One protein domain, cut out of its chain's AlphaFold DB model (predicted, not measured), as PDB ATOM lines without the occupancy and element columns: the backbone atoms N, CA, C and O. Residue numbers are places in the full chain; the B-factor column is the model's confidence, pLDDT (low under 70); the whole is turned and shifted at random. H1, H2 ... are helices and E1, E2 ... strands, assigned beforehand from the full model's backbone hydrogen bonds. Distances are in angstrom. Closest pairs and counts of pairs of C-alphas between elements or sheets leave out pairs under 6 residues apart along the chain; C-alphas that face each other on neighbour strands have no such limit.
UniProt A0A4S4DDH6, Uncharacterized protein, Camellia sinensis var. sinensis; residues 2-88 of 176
ATOM      1  N   GLU A   2     -40.550   5.253  34.154       69.94
ATOM      2  CA  GLU A   2     -41.702   6.134  34.411       69.94
ATOM      3  C   GLU A   2     -42.930   5.374  34.944       69.94
ATOM      4  O   GLU A   2     -43.456   5.721  35.995       69.94
ATOM      5  N   SER A   3     -43.320   4.266  34.303       68.50
ATOM      6  CA  SER A   3     -44.457   3.438  34.742       68.50
ATOM      7  C   SER A   3     -44.272   2.816  36.130       68.50
ATOM      8  O   SER A   3     -45.233   2.716  36.887       68.50
ATOM      9  N   MET A   4     -43.040   2.433  36.477       72.00
ATOM     10  CA  MET A   4     -42.702   1.802  37.755       72.00
ATOM     11  C   MET A   4     -42.687   2.816  38.905       72.00
ATOM     12  O   MET A   4     -43.190   2.528  39.985       72.00
ATOM     13  N   LEU A   5     -42.179   4.028  38.657       74.56
ATOM     14  CA  LEU A   5     -42.228   5.126  39.629       74.56
ATOM     15  C   LEU A   5     -43.667   5.499  39.968       74.56
ATOM     16  O   LEU A   5     -43.990   5.779  41.116       74.56
ATOM     17  N   ILE A   6     -44.546   5.486  38.968       73.81
ATOM     18  CA  ILE A   6     -45.953   5.825  39.162       73.81
ATOM     19  C   ILE A   6     -46.671   4.702  39.885       73.81
ATOM     20  O   ILE A   6     -47.434   4.995  40.799       73.81
ATOM     21  N   SER A   7     -46.413   3.437  39.534       72.75
ATOM     22  CA  SER A   7     -46.989   2.315  40.273       72.75
ATOM     23  C   SER A   7     -46.555   2.348  41.735       72.75
ATOM     24  O   SER A   7     -47.423   2.345  42.602       72.75
ATOM     25  N   GLU A   8     -45.257   2.512  42.018       75.06
ATOM     26  CA  GLU A   8     -44.751   2.641  43.391       75.06
ATOM     27  C   GLU A   8     -45.328   3.863  44.103       75.06
ATOM     28  O   GLU A   8     -45.684   3.772  45.274       75.06
ATOM     29  N   PHE A   9     -45.466   5.000  43.421       74.94
ATOM     30  CA  PHE A   9     -46.063   6.200  43.999       74.94
ATOM     31  C   PHE A   9     -47.537   5.977  44.350       74.94
ATOM     32  O   PHE A   9     -47.965   6.283  45.461       74.94
ATOM     33  N   THR A  10     -48.316   5.396  43.436       71.56
ATOM     34  CA  THR A  10     -49.731   5.081  43.675       71.56
ATOM     35  C   THR A  10     -49.920   4.014  44.754       71.56
ATOM     36  O   THR A  10     -50.865   4.102  45.535       71.56
ATOM     37  N   GLU A  11     -49.011   3.044  44.845       70.44
ATOM     38  CA  GLU A  11     -49.026   1.978  45.848       70.44
ATOM     39  C   GLU A  11     -48.616   2.504  47.231       70.44
ATOM     40  O   GLU A  11     -49.317   2.282  48.219       70.44
ATOM     41  N   THR A  12     -47.532   3.282  47.296       70.56
ATOM     42  CA  THR A  12     -46.960   3.819  48.543       70.56
ATOM     43  C   THR A  12     -47.817   4.935  49.128       70.56
ATOM     44  O   THR A  12     -47.995   5.006  50.345       70.56
ATOM     45  N   CYS A  13     -48.395   5.801  48.290       66.44
ATOM     46  CA  CYS A  13     -49.322   6.834  48.754       66.44
ATOM     47  C   CYS A  13     -50.742   6.292  49.035       66.44
ATOM     48  O   CYS A  13     -51.573   7.024  49.578       66.44
ATOM     49  N   GLY A  14     -50.988   4.999  48.776       50.72
ATOM     50  CA  GLY A  14     -52.149   4.235  49.228       50.72
ATOM     51  C   GLY A  14     -53.503   4.694  48.672       50.72
ATOM     52  O   GLY A  14     -53.640   5.745  48.053       50.72
ATOM     53  N   HIS A  15     -54.553   3.923  48.977       51.88
ATOM     54  CA  HIS A  15     -55.957   4.120  48.559       51.88
ATOM     55  C   HIS A  15     -56.577   5.517  48.837       51.88
ATOM     56  O   HIS A  15     -57.699   5.772  48.402       51.88
ATOM     57  N   ASN A  16     -55.875   6.411  49.544       50.22
ATOM     58  CA  ASN A  16     -56.310   7.770  49.888       50.22
ATOM     59  C   ASN A  16     -55.599   8.875  49.099       50.22
ATOM     60  O   ASN A  16     -56.060  10.018  49.125       50.22
ATOM     61  N   PHE A  17     -54.514   8.572  48.376       58.50
ATOM     62  CA  PHE A  17     -54.067   9.451  47.304       58.50
ATOM     63  C   PHE A  17     -55.057   9.242  46.171       58.50
ATOM     64  O   PHE A  17     -54.876   8.396  45.301       58.50
ATOM     65  N   GLY A  18     -56.194   9.928  46.261       55.28
ATOM     66  CA  GLY A  18     -57.254   9.842  45.275       55.28
ATOM     67  C   GLY A  18     -56.795  10.475  43.971       55.28
ATOM     68  O   GLY A  18     -57.322  11.515  43.617       55.28
ATOM     69  N   ALA A  19     -55.792   9.909  43.296       61.12
ATOM     70  CA  ALA A  19     -55.405  10.268  41.947       61.12
ATOM     71  C   ALA A  19     -56.605   9.962  41.050       61.12
ATOM     72  O   ALA A  19     -56.804   8.827  40.626       61.12
ATOM     73  N   SER A  20     -57.460  10.960  40.843       63.81
ATOM     74  CA  SER A  20     -58.686  10.809  40.057       63.81
ATOM     75  C   SER A  20     -58.340  10.472  38.613       63.81
ATOM     76  O   SER A  20     -59.033   9.696  37.955       63.81
ATOM     77  N   LYS A  21     -57.251  11.080  38.127       74.12
ATOM     78  CA  LYS A  21     -56.751  10.927  36.773       74.12
ATOM     79  C   LYS A  21     -55.244  11.166  36.730       74.12
ATOM     80  O   LYS A  21     -54.714  12.000  37.469       74.12
ATOM     81  N   VAL A  22     -54.573  10.426  35.852       78.31
ATOM     82  CA  VAL A  22     -53.146  10.589  35.563       78.31
ATOM     83  C   VAL A  22     -53.000  11.001  34.101       78.31
ATOM     84  O   VAL A  22     -53.559  10.342  33.219       78.31
ATOM     85  N   ALA A  23     -52.283  12.096  33.866       83.44
ATOM     86  CA  ALA A  23     -52.018  12.640  32.542       83.44
ATOM     87  C   ALA A  23     -50.513  12.692  32.256       83.44
ATOM     88  O   ALA A  23     -49.710  12.946  33.157       83.44
ATOM     89  N   PHE A  24     -50.144  12.466  30.997       82.75
ATOM     90  CA  PHE A  24     -48.757  12.336  30.554       82.75
ATOM     91  C   PHE A  24     -48.462  13.237  29.383       82.75
ATOM     92  O   PHE A  24     -49.238  13.261  28.433       82.75
ATOM     93  N   LEU A  25     -47.306  13.890  29.402       81.56
ATOM     94  CA  LEU A  25     -46.787  14.499  28.186       81.56
ATOM     95  C   LEU A  25     -46.363  13.416  27.188       81.56
ATOM     96  O   LEU A  25     -45.828  12.374  27.565       81.56
ATOM     97  N   GLU A  26     -46.565  13.688  25.903       74.44
ATOM     98  CA  GLU A  26     -46.220  12.791  24.796       74.44
ATOM     99  C   GLU A  26     -44.738  12.383  24.761       74.44
ATOM    100  O   GLU A  26     -44.407  11.311  24.258       74.44
ATOM    101  N   SER A  27     -43.862  13.185  25.363       71.38
ATOM    102  CA  SER A  27     -42.441  12.881  25.551       71.38
ATOM    103  C   SER A  27     -42.170  11.660  26.446       71.38
ATOM    104  O   SER A  27     -41.057  11.140  26.428       71.38
ATOM    105  N   CYS A  28     -43.147  11.208  27.239       74.81
ATOM    106  CA  CYS A  28     -43.028  10.044  28.118       74.81
ATOM    107  C   CYS A  28     -43.246   8.737  27.339       74.81
ATOM    108  O   CYS A  28     -44.254   8.564  26.647       74.81
ATOM    109  N   SER A  29     -42.328   7.777  27.481       66.19
ATOM    110  CA  SER A  29     -42.434   6.467  26.828       66.19
ATOM    111  C   SER A  29     -43.122   5.478  27.768       66.19
ATOM    112  O   SER A  29     -42.485   4.706  28.489       66.19
ATOM    113  N   LEU A  30     -44.454   5.532  27.773       67.56
ATOM    114  CA  LEU A  30     -45.304   4.665  28.582       67.56
ATOM    115  C   LEU A  30     -46.098   3.707  27.698       67.56
ATOM    116  O   LEU A  30     -46.890   4.124  26.855       67.56
ATOM    117  N   GLU A  31     -45.913   2.410  27.932       56.78
ATOM    118  CA  GLU A  31     -46.727   1.351  27.338       56.78
ATOM    119  C   GLU A  31     -47.819   0.912  28.319       56.78
ATOM    120  O   GLU A  31     -47.530   0.411  29.404       56.78
ATOM    121  N   GLY A  32     -49.078   1.061  27.898       54.94
ATOM    122  CA  GLY A  32     -50.245   0.464  28.551       54.94
ATOM    123  C   GLY A  32     -50.838   1.267  29.717       54.94
ATOM    124  O   GLY A  32     -50.194   1.490  30.735       54.94
ATOM    125  N   GLY A  33     -52.118   1.638  29.584       58.66
ATOM    126  CA  GLY A  33     -52.966   2.196  30.649       58.66
ATOM    127  C   GLY A  33     -54.065   3.132  30.123       58.66
ATOM    128  O   GLY A  33     -54.011   3.579  28.981       58.66
ATOM    129  N   ASN A  34     -55.085   3.417  30.944       64.50
ATOM    130  CA  ASN A  34     -56.144   4.394  30.635       64.50
ATOM    131  C   ASN A  34     -55.704   5.796  31.073       64.50
ATOM    132  O   ASN A  34     -56.211   6.347  32.053       64.50
ATOM    133  N   TYR A  35     -54.691   6.321  30.393       74.31
ATOM    134  CA  TYR A  35     -54.093   7.604  30.721       74.31
ATOM    135  C   TYR A  35     -54.377   8.649  29.649       74.31
ATOM    136  O   TYR A  35     -54.473   8.332  28.465       74.31
ATOM    137  N   GLU A  36     -54.497   9.906  30.068       78.44
ATOM    138  CA  GLU A  36     -54.715  11.013  29.141       78.44
ATOM    139  C   GLU A  36     -53.374  11.529  28.623       78.44
ATOM    140  O   GLU A  36     -52.495  11.908  29.398       78.44
ATOM    141  N   LYS A  37     -53.206  11.504  27.300       81.31
ATOM    142  CA  LYS A  37     -51.983  11.952  26.638       81.31
ATOM    143  C   LYS A  37     -52.111  13.431  26.277       81.31
ATOM    144  O   LYS A  37     -53.023  13.816  25.552       81.31
ATOM    145  N   LEU A  38     -51.189  14.238  26.782       81.88
ATOM    146  CA  LEU A  38     -51.057  15.669  26.543       81.88
ATOM    147  C   LEU A  38     -49.962  15.874  25.494       81.88
ATOM    148  O   LEU A  38     -48.826  15.446  25.687       81.88
ATOM    149  N   ALA A  39     -50.317  16.492  24.369       77.50
ATOM    150  CA  ALA A  39     -49.390  16.681  23.253       77.50
ATOM    151  C   ALA A  39     -48.262  17.662  23.601       77.50
ATOM    152  O   ALA A  39     -47.121  17.458  23.199       77.50
ATOM    153  N   ASP A  40     -48.576  18.712  24.364       75.62
ATOM    154  CA  ASP A  40     -47.634  19.782  24.670       75.62
ATOM    155  C   ASP A  40     -47.945  20.474  26.011       75.62
ATOM    156  O   ASP A  40     -49.026  20.303  26.586       75.62
ATOM    157  N   LEU A  41     -47.004  21.287  26.501       75.06
ATOM    158  CA  LEU A  41     -47.145  22.107  27.708       75.06
ATOM    159  C   LEU A  41     -48.335  23.071  27.628       75.06
ATOM    160  O   LEU A  41     -49.005  23.293  28.635       75.06
ATOM    161  N   HIS A  42     -48.683  23.572  26.439       78.19
ATOM    162  CA  HIS A  42     -49.901  24.368  26.263       78.19
ATOM    163  C   HIS A  42     -51.172  23.582  26.624       78.19
ATOM    164  O   HIS A  42     -52.062  24.112  27.288       78.19
ATOM    165  N   THR A  43     -51.225  22.294  26.276       83.69
ATOM    166  CA  THR A  43     -52.353  21.411  26.608       83.69
ATOM    167  C   THR A  43     -52.421  21.099  28.106       83.69
ATOM    168  O   THR A  43     -53.491  20.772  28.618       83.69
ATOM    169  N   VAL A  44     -51.304  21.225  28.835       83.50
ATOM    170  CA  VAL A  44     -51.285  21.065  30.299       83.50
ATOM    171  C   VAL A  44     -52.133  22.143  30.962       83.50
ATOM    172  O   VAL A  44     -52.886  21.825  31.876       83.50
ATOM    173  N   ASN A  45     -52.059  23.394  30.505       83.50
ATOM    174  CA  ASN A  45     -52.854  24.473  31.095       83.50
ATOM    175  C   ASN A  45     -54.362  24.227  30.899       83.50
ATOM    176  O   ASN A  45     -55.117  24.215  31.871       83.50
ATOM    177  N   ASP A  46     -54.780  23.898  29.675       85.94
ATOM    178  CA  ASP A  46     -56.180  23.563  29.373       85.94
ATOM    179  C   ASP A  46     -56.677  22.374  30.211       85.94
ATOM    180  O   ASP A  46     -57.795  22.382  30.738       85.94
ATOM    181  N   TYR A  47     -55.820  21.364  30.398       85.56
ATOM    182  CA  TYR A  47     -56.103  20.224  31.264       85.56
ATOM    183  C   TYR A  47     -56.270  20.646  32.731       85.56
ATOM    184  O   TYR A  47     -57.238  20.242  33.377       85.56
ATOM    185  N   LEU A  48     -55.373  21.481  33.264       85.50
ATOM    186  CA  LEU A  48     -55.449  21.968  34.646       85.50
ATOM    187  C   LEU A  48     -56.737  22.757  34.891       85.50
ATOM    188  O   LEU A  48     -57.422  22.496  35.882       85.50
ATOM    189  N   VAL A  49     -57.107  23.652  33.971       84.62
ATOM    190  CA  VAL A  49     -58.355  24.426  34.049       84.62
ATOM    191  C   VAL A  49     -59.571  23.495  34.027       84.62
ATOM    192  O   VAL A  49     -60.417  23.561  34.921       84.62
ATOM    193  N   SER A  50     -59.625  22.552  33.081       84.94
ATOM    194  CA  SER A  50     -60.719  21.573  32.988       84.94
ATOM    195  C   SER A  50     -60.856  20.724  34.257       84.94
ATOM    196  O   SER A  50     -61.966  20.432  34.725       84.94
ATOM    197  N   ARG A  51     -59.727  20.329  34.849       84.00
ATOM    198  CA  ARG A  51     -59.707  19.546  36.084       84.00
ATOM    199  C   ARG A  51     -60.104  20.369  37.297       84.00
ATOM    200  O   ARG A  51     -60.813  19.841  38.143       84.00
ATOM    201  N   MET A  52     -59.738  21.644  37.389       79.00
ATOM    202  CA  MET A  52     -60.193  22.502  38.489       79.00
ATOM    203  C   MET A  52     -61.721  22.582  38.581       79.00
ATOM    204  O   MET A  52     -62.257  22.603  39.689       79.00
ATOM    205  N   GLU A  53     -62.418  22.567  37.445       80.19
ATOM    206  CA  GLU A  53     -63.883  22.607  37.396       80.19
ATOM    207  C   GLU A  53     -64.534  21.248  37.699       80.19
ATOM    208  O   GLU A  53     -65.550  21.181  38.390       80.19
ATOM    209  N   ASN A  54     -63.943  20.153  37.207       78.25
ATOM    210  CA  ASN A  54     -64.567  18.822  37.213       78.25
ATOM    211  C   ASN A  54     -64.009  17.858  38.275       78.25
ATOM    212  O   ASN A  54     -64.434  16.700  38.353       78.25
ATOM    213  N   ARG A  55     -63.034  18.285  39.083       75.56
ATOM    214  CA  ARG A  55     -62.357  17.415  40.052       75.56
ATOM    215  C   ARG A  55     -63.252  17.104  41.261       75.56
ATOM    216  O   ARG A  55     -63.725  18.019  41.941       75.56
ATOM    217  N   PRO A  56     -63.445  15.818  41.606       73.44
ATOM    218  CA  PRO A  56     -64.171  15.436  42.812       73.44
ATOM    219  C   PRO A  56     -63.436  15.909  44.076       73.44
ATOM    220  O   PRO A  56     -62.207  15.857  44.173       73.44
ATOM    221  N   LYS A  57     -64.200  16.378  45.070       70.56
ATOM    222  CA  LYS A  57     -63.657  16.925  46.324       70.56
ATOM    223  C   LYS A  57     -62.756  15.900  47.026       70.56
ATOM    224  O   LYS A  57     -63.183  14.781  47.287       70.56
ATOM    225  N   GLY A  58     -61.531  16.309  47.364       69.62
ATOM    226  CA  GLY A  58     -60.568  15.501  48.129       69.62
ATOM    227  C   GLY A  58     -59.673  14.569  47.306       69.62
ATOM    228  O   GLY A  58     -58.727  14.015  47.852       69.62
ATOM    229  N   GLN A  59     -59.914  14.425  46.004       74.31
ATOM    230  CA  GLN A  59     -59.003  13.727  45.086       74.31
ATOM    231  C   GLN A  59     -57.905  14.674  44.616       74.31
ATOM    232  O   GLN A  59     -58.096  15.868  44.779       74.31
ATOM    233  N   ALA A  60     -56.787  14.204  44.067       78.25
ATOM    234  CA  ALA A  60     -55.737  14.980  43.397       78.25
ATOM    235  C   ALA A  60     -55.541  14.468  41.967       78.25
ATOM    236  O   ALA A  60     -55.960  13.361  41.661       78.25
ATOM    237  N   ASP A  61     -54.945  15.267  41.088       79.69
ATOM    238  CA  ASP A  61     -54.591  14.821  39.739       79.69
ATOM    239  C   ASP A  61     -53.076  14.787  39.619       79.69
ATOM    240  O   ASP A  61     -52.391  15.653  40.166       79.69
ATOM    241  N   LEU A  62     -52.566  13.770  38.931       83.69
ATOM    242  CA  LEU A  62     -51.137  13.592  38.711       83.69
ATOM    243  C   LEU A  62     -50.824  13.917  37.252       83.69
ATOM    244  O   LEU A  62     -51.376  13.298  36.344       83.69
ATOM    245  N   VAL A  63     -49.941  14.889  37.035       85.50
ATOM    246  CA  VAL A  63     -49.407  15.223  35.712       85.50
ATOM    247  C   VAL A  63     -47.937  14.839  35.701       85.50
ATOM    248  O   VAL A  63     -47.183  15.262  36.576       85.50
ATOM    249  N   VAL A  64     -47.539  14.032  34.724       84.88
ATOM    250  CA  VAL A  64     -46.159  13.573  34.565       84.88
ATOM    251  C   VAL A  64     -45.590  14.156  33.279       84.88
ATOM    252  O   VAL A  64     -46.143  13.970  32.193       84.88
ATOM    253  N   ALA A  65     -44.477  14.870  33.419       82.31
ATOM    254  CA  ALA A  65     -43.724  15.454  32.321       82.31
ATOM    255  C   ALA A  65     -42.355  14.777  32.228       82.31
ATOM    256  O   ALA A  65     -41.650  14.672  33.230       82.31
ATOM    257  N   CYS A  66     -41.990  14.336  31.027       78.56
ATOM    258  CA  CYS A  66     -40.710  13.689  30.748       78.56
ATOM    259  C   CYS A  66     -39.894  14.547  29.785       78.56
ATOM    260  O   CYS A  66     -40.453  15.282  28.963       78.56
ATOM    261  N   GLN A  67     -38.569  14.463  29.888       72.19
ATOM    262  CA  GLN A  67     -37.676  15.229  29.030       72.19
ATOM    263  C   GLN A  67     -37.802  14.763  27.572       72.19
ATOM    264  O   GLN A  67     -37.469  13.629  27.237       72.19
ATOM    265  N   GLY A  68     -38.266  15.662  26.703       64.69
ATOM    266  CA  GLY A  68     -38.201  15.483  25.254       64.69
ATOM    267  C   GLY A  68     -36.819  15.846  24.705       64.69
ATOM    268  O   GLY A  68     -36.079  16.614  25.313       64.69
ATOM    269  N   SER A  69     -36.478  15.341  23.518       56.47
ATOM    270  CA  SER A  69     -35.166  15.543  22.877       56.47
ATOM    271  C   SER A  69     -34.820  17.001  22.541       56.47
ATOM    272  O   SER A  69     -33.669  17.295  22.233       56.47
ATOM    273  N   SER A  70     -35.809  17.897  22.543       58.94
ATOM    274  CA  SER A  70     -35.688  19.246  21.971       58.94
ATOM    275  C   SER A  70     -35.502  20.358  23.006       58.94
ATOM    276  O   SER A  70     -35.077  21.449  22.636       58.94
ATOM    277  N   HIS A  71     -35.795  20.109  24.287       63.03
ATOM    278  CA  HIS A  71     -35.774  21.135  25.333       63.03
ATOM    279  C   HIS A  71     -34.920  20.708  26.528       63.03
ATOM    280  O   HIS A  71     -34.887  19.538  26.916       63.03
ATOM    281  N   SER A  72     -34.225  21.680  27.124       69.81
ATOM    282  CA  SER A  72     -33.506  21.455  28.380       69.81
ATOM    283  C   SER A  72     -34.498  21.144  29.504       69.81
ATOM    284  O   SER A  72     -35.599  21.693  29.549       69.81
ATOM    285  N   GLU A  73     -34.099  20.282  30.437       73.44
ATOM    286  CA  GLU A  73     -34.909  19.908  31.603       73.44
ATOM    287  C   GLU A  73     -35.379  21.135  32.398       73.44
ATOM    288  O   GLU A  73     -36.547  21.238  32.773       73.44
ATOM    289  N   ARG A  74     -34.490  22.123  32.562       72.50
ATOM    290  CA  ARG A  74     -34.793  23.417  33.181       72.50
ATOM    291  C   ARG A  74     -35.919  24.155  32.465       72.50
ATOM    292  O   ARG A  74     -36.798  24.695  33.131       72.50
ATOM    293  N   GLN A  75     -35.874  24.209  31.135       75.69
ATOM    294  CA  GLN A  75     -36.877  24.921  30.353       75.69
ATOM    295  C   GLN A  75     -38.252  24.270  30.534       75.69
ATOM    296  O   GLN A  75     -39.187  24.955  30.944       75.69
ATOM    297  N   ILE A  76     -38.333  22.947  30.368       78.19
ATOM    298  CA  ILE A  76     -39.572  22.178  30.563       78.19
ATOM    299  C   ILE A  76     -40.116  22.387  31.980       78.19
ATOM    300  O   ILE A  76     -41.296  22.677  32.159       78.19
ATOM    301  N   PHE A  77     -39.255  22.286  32.995       83.25
ATOM    302  CA  PHE A  77     -39.653  22.465  34.389       83.25
ATOM    303  C   PHE A  77     -40.172  23.880  34.671       83.25
ATOM    304  O   PHE A  77     -41.206  24.044  35.317       83.25
ATOM    305  N   SER A  78     -39.489  24.907  34.156       83.50
ATOM    306  CA  SER A  78     -39.895  26.304  34.337       83.50
ATOM    307  C   SER A  78     -41.222  26.628  33.650       83.50
ATOM    308  O   SER A  78     -42.071  27.303  34.229       83.50
ATOM    309  N   GLU A  79     -41.442  26.106  32.444       83.75
ATOM    310  CA  GLU A  79     -42.681  26.301  31.692       83.75
ATOM    311  C   GLU A  79     -43.854  25.534  32.323       83.75
ATOM    312  O   GLU A  79     -44.972  26.053  32.389       83.75
ATOM    313  N   LEU A  80     -43.597  24.338  32.869       85.06
ATOM    314  CA  LEU A  80     -44.584  23.567  33.621       85.06
ATOM    315  C   LEU A  80     -45.016  24.313  34.890       85.06
ATOM    316  O   LEU A  80     -46.213  24.473  35.124       85.06
ATOM    317  N   ILE A  81     -44.062  24.810  35.686       85.69
ATOM    318  CA  ILE A  81     -44.366  25.586  36.899       85.69
ATOM    319  C   ILE A  81     -45.163  26.837  36.543       85.69
ATOM    320  O   ILE A  81     -46.205  27.069  37.147       85.69
ATOM    321  N   ASN A  82     -44.734  27.591  35.528       87.06
ATOM    322  CA  ASN A  82     -45.451  28.789  35.092       87.06
ATOM    323  C   ASN A  82     -46.898  28.475  34.690       87.06
ATOM    324  O   ASN A  82     -47.809  29.227  35.029       87.06
ATOM    325  N   SER A  83     -47.128  27.353  34.003       84.06
ATOM    326  CA  SER A  83     -48.473  26.925  33.591       84.06
ATOM    327  C   SER A  83     -49.357  26.586  34.796       84.06
ATOM    328  O   SER A  83     -50.527  26.965  34.849       84.06
ATOM    329  N   VAL A  84     -48.792  25.918  35.803       85.50
ATOM    330  CA  VAL A  84     -49.514  25.582  37.035       85.50
ATOM    331  C   VAL A  84     -49.776  26.830  37.886       85.50
ATOM    332  O   VAL A  84     -50.878  26.984  38.412       85.50
ATOM    333  N   GLU A  85     -48.824  27.756  37.978       86.44
ATOM    334  CA  GLU A  85     -49.006  29.030  38.682       86.44
ATOM    335  C   GLU A  85     -50.097  29.894  38.047       86.44
ATOM    336  O   GLU A  85     -50.949  30.422  38.763       86.44
ATOM    337  N   GLN A  86     -50.132  29.981  36.713       83.81
ATOM    338  CA  GLN A  86     -51.174  30.712  35.983       83.81
ATOM    339  C   GLN A  86     -52.574  30.142  36.227       83.81
ATOM    340  O   GLN A  86     -53.537  30.902  36.299       83.81
ATOM    341  N   SER A  87     -52.692  28.821  36.394       79.12
ATOM    342  CA  SER A  87     -53.977  28.180  36.695       79.12
ATOM    343  C   SER A  87     -54.509  28.514  38.100       79.12
ATOM    344  O   SER A  87     -55.697  28.351  38.371       79.12
ATOM    345  N   GLY A  88     -53.652  28.974  39.023       80.94
ATOM    346  CA  GLY A  88     -54.027  29.246  40.417       80.94
ATOM    347  C   GLY A  88     -54.396  27.994  41.229       80.94
ATOM    348  O   GLY A  88     -54.914  28.103  42.346       80.94
TER     349      GLY A  88
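What this domain is: This is residues 2 to 88 of the 176 residues of an uncharacterized protein of Camellia sinensis var. sinensis (UniProt A0A4S4DDH6). A small sheet of three parallel strands has H2 laid along one face, and H3 packs on H2, running the same way without being on the sheet. H1 only grazes the sheet and is apart from both other helices. The printed part has 87 residues, with three named helices and three named strands in the chain order H1 E1 E2 H2 E3 H3; across the sheet the order is E2 E1 E3. The class is mixed, helices and strands. The whole is compact, with a radius of gyration of the C-alphas of 13.2 A, and spans 36 by 29 by 20 A.

Where its parts are: Find C-alpha 2 at (-41.702, 6.134, 34.411), where H1 begins; it holds residues 2 to 12 and is 15.3 A long. Next comes strand E1, residues 19 to 25, 16.8 A from first to last C-alpha. E2, residues 36 to 38, measures 6.5 A. Look then for C-alpha 41 at (-47.145, 22.107, 27.708), from which H2 runs 20.1 A through residues 41 to 54. E3, residues 60 to 64, is 13.1 A long. H3, residues 73 to 87, is 21.4 A long and ends with C-alpha 87 at (-53.977, 28.180, 36.695).

How they stand to each other: Start at E1, the inner strand. Beside it E3 runs parallel at 18 degrees, with N 20 and O 60 at 2.9 A and N 64 and O 23 at 2.9 A, within hydrogen-bond range. E2 is its other parallel neighbour, at 36 degrees, with N 38 and O 24 at 2.7 A. H2 is on the sheet at a height of 9.5 A, over E1 and E3, and runs along the strands, at 8 degrees to E1 on the local plane. E2, H2 and E3 form a split strand-helix-strand unit, two strands running the same way with a helix between them in the chain and E1 between them in the sheet; its crossover is right-handed. The sheet E2 E1 E3 and H2 on one face of it make two layers, a sheet with a helix over one of its faces. H2 and H3 touch, the closest C-alphas being those of Asn 45 and Ser 83, 5.6 A apart; they run the same way at a shallow tilt of 33 degrees, only just short of steep. H1 only grazes the sheet, with its residues 2 to 10. Every O i to N i+4 pair is within hydrogen-bond range in H1 and H3, and 8 of 10 are in H2.

The domain as a whole: The C-alphas farthest apart are those of Lys 57 and Ser 70, at 37.2 A. The printed part has no cut. The links E2 to H2 and H2 to E3 are tight, the other three are short, and no link is long. The mean pLDDT of the printed part is 74.6; look for values under 70 at residues 2 to 3, 13 to 20, 29 to 34, 58 and 68 to 72.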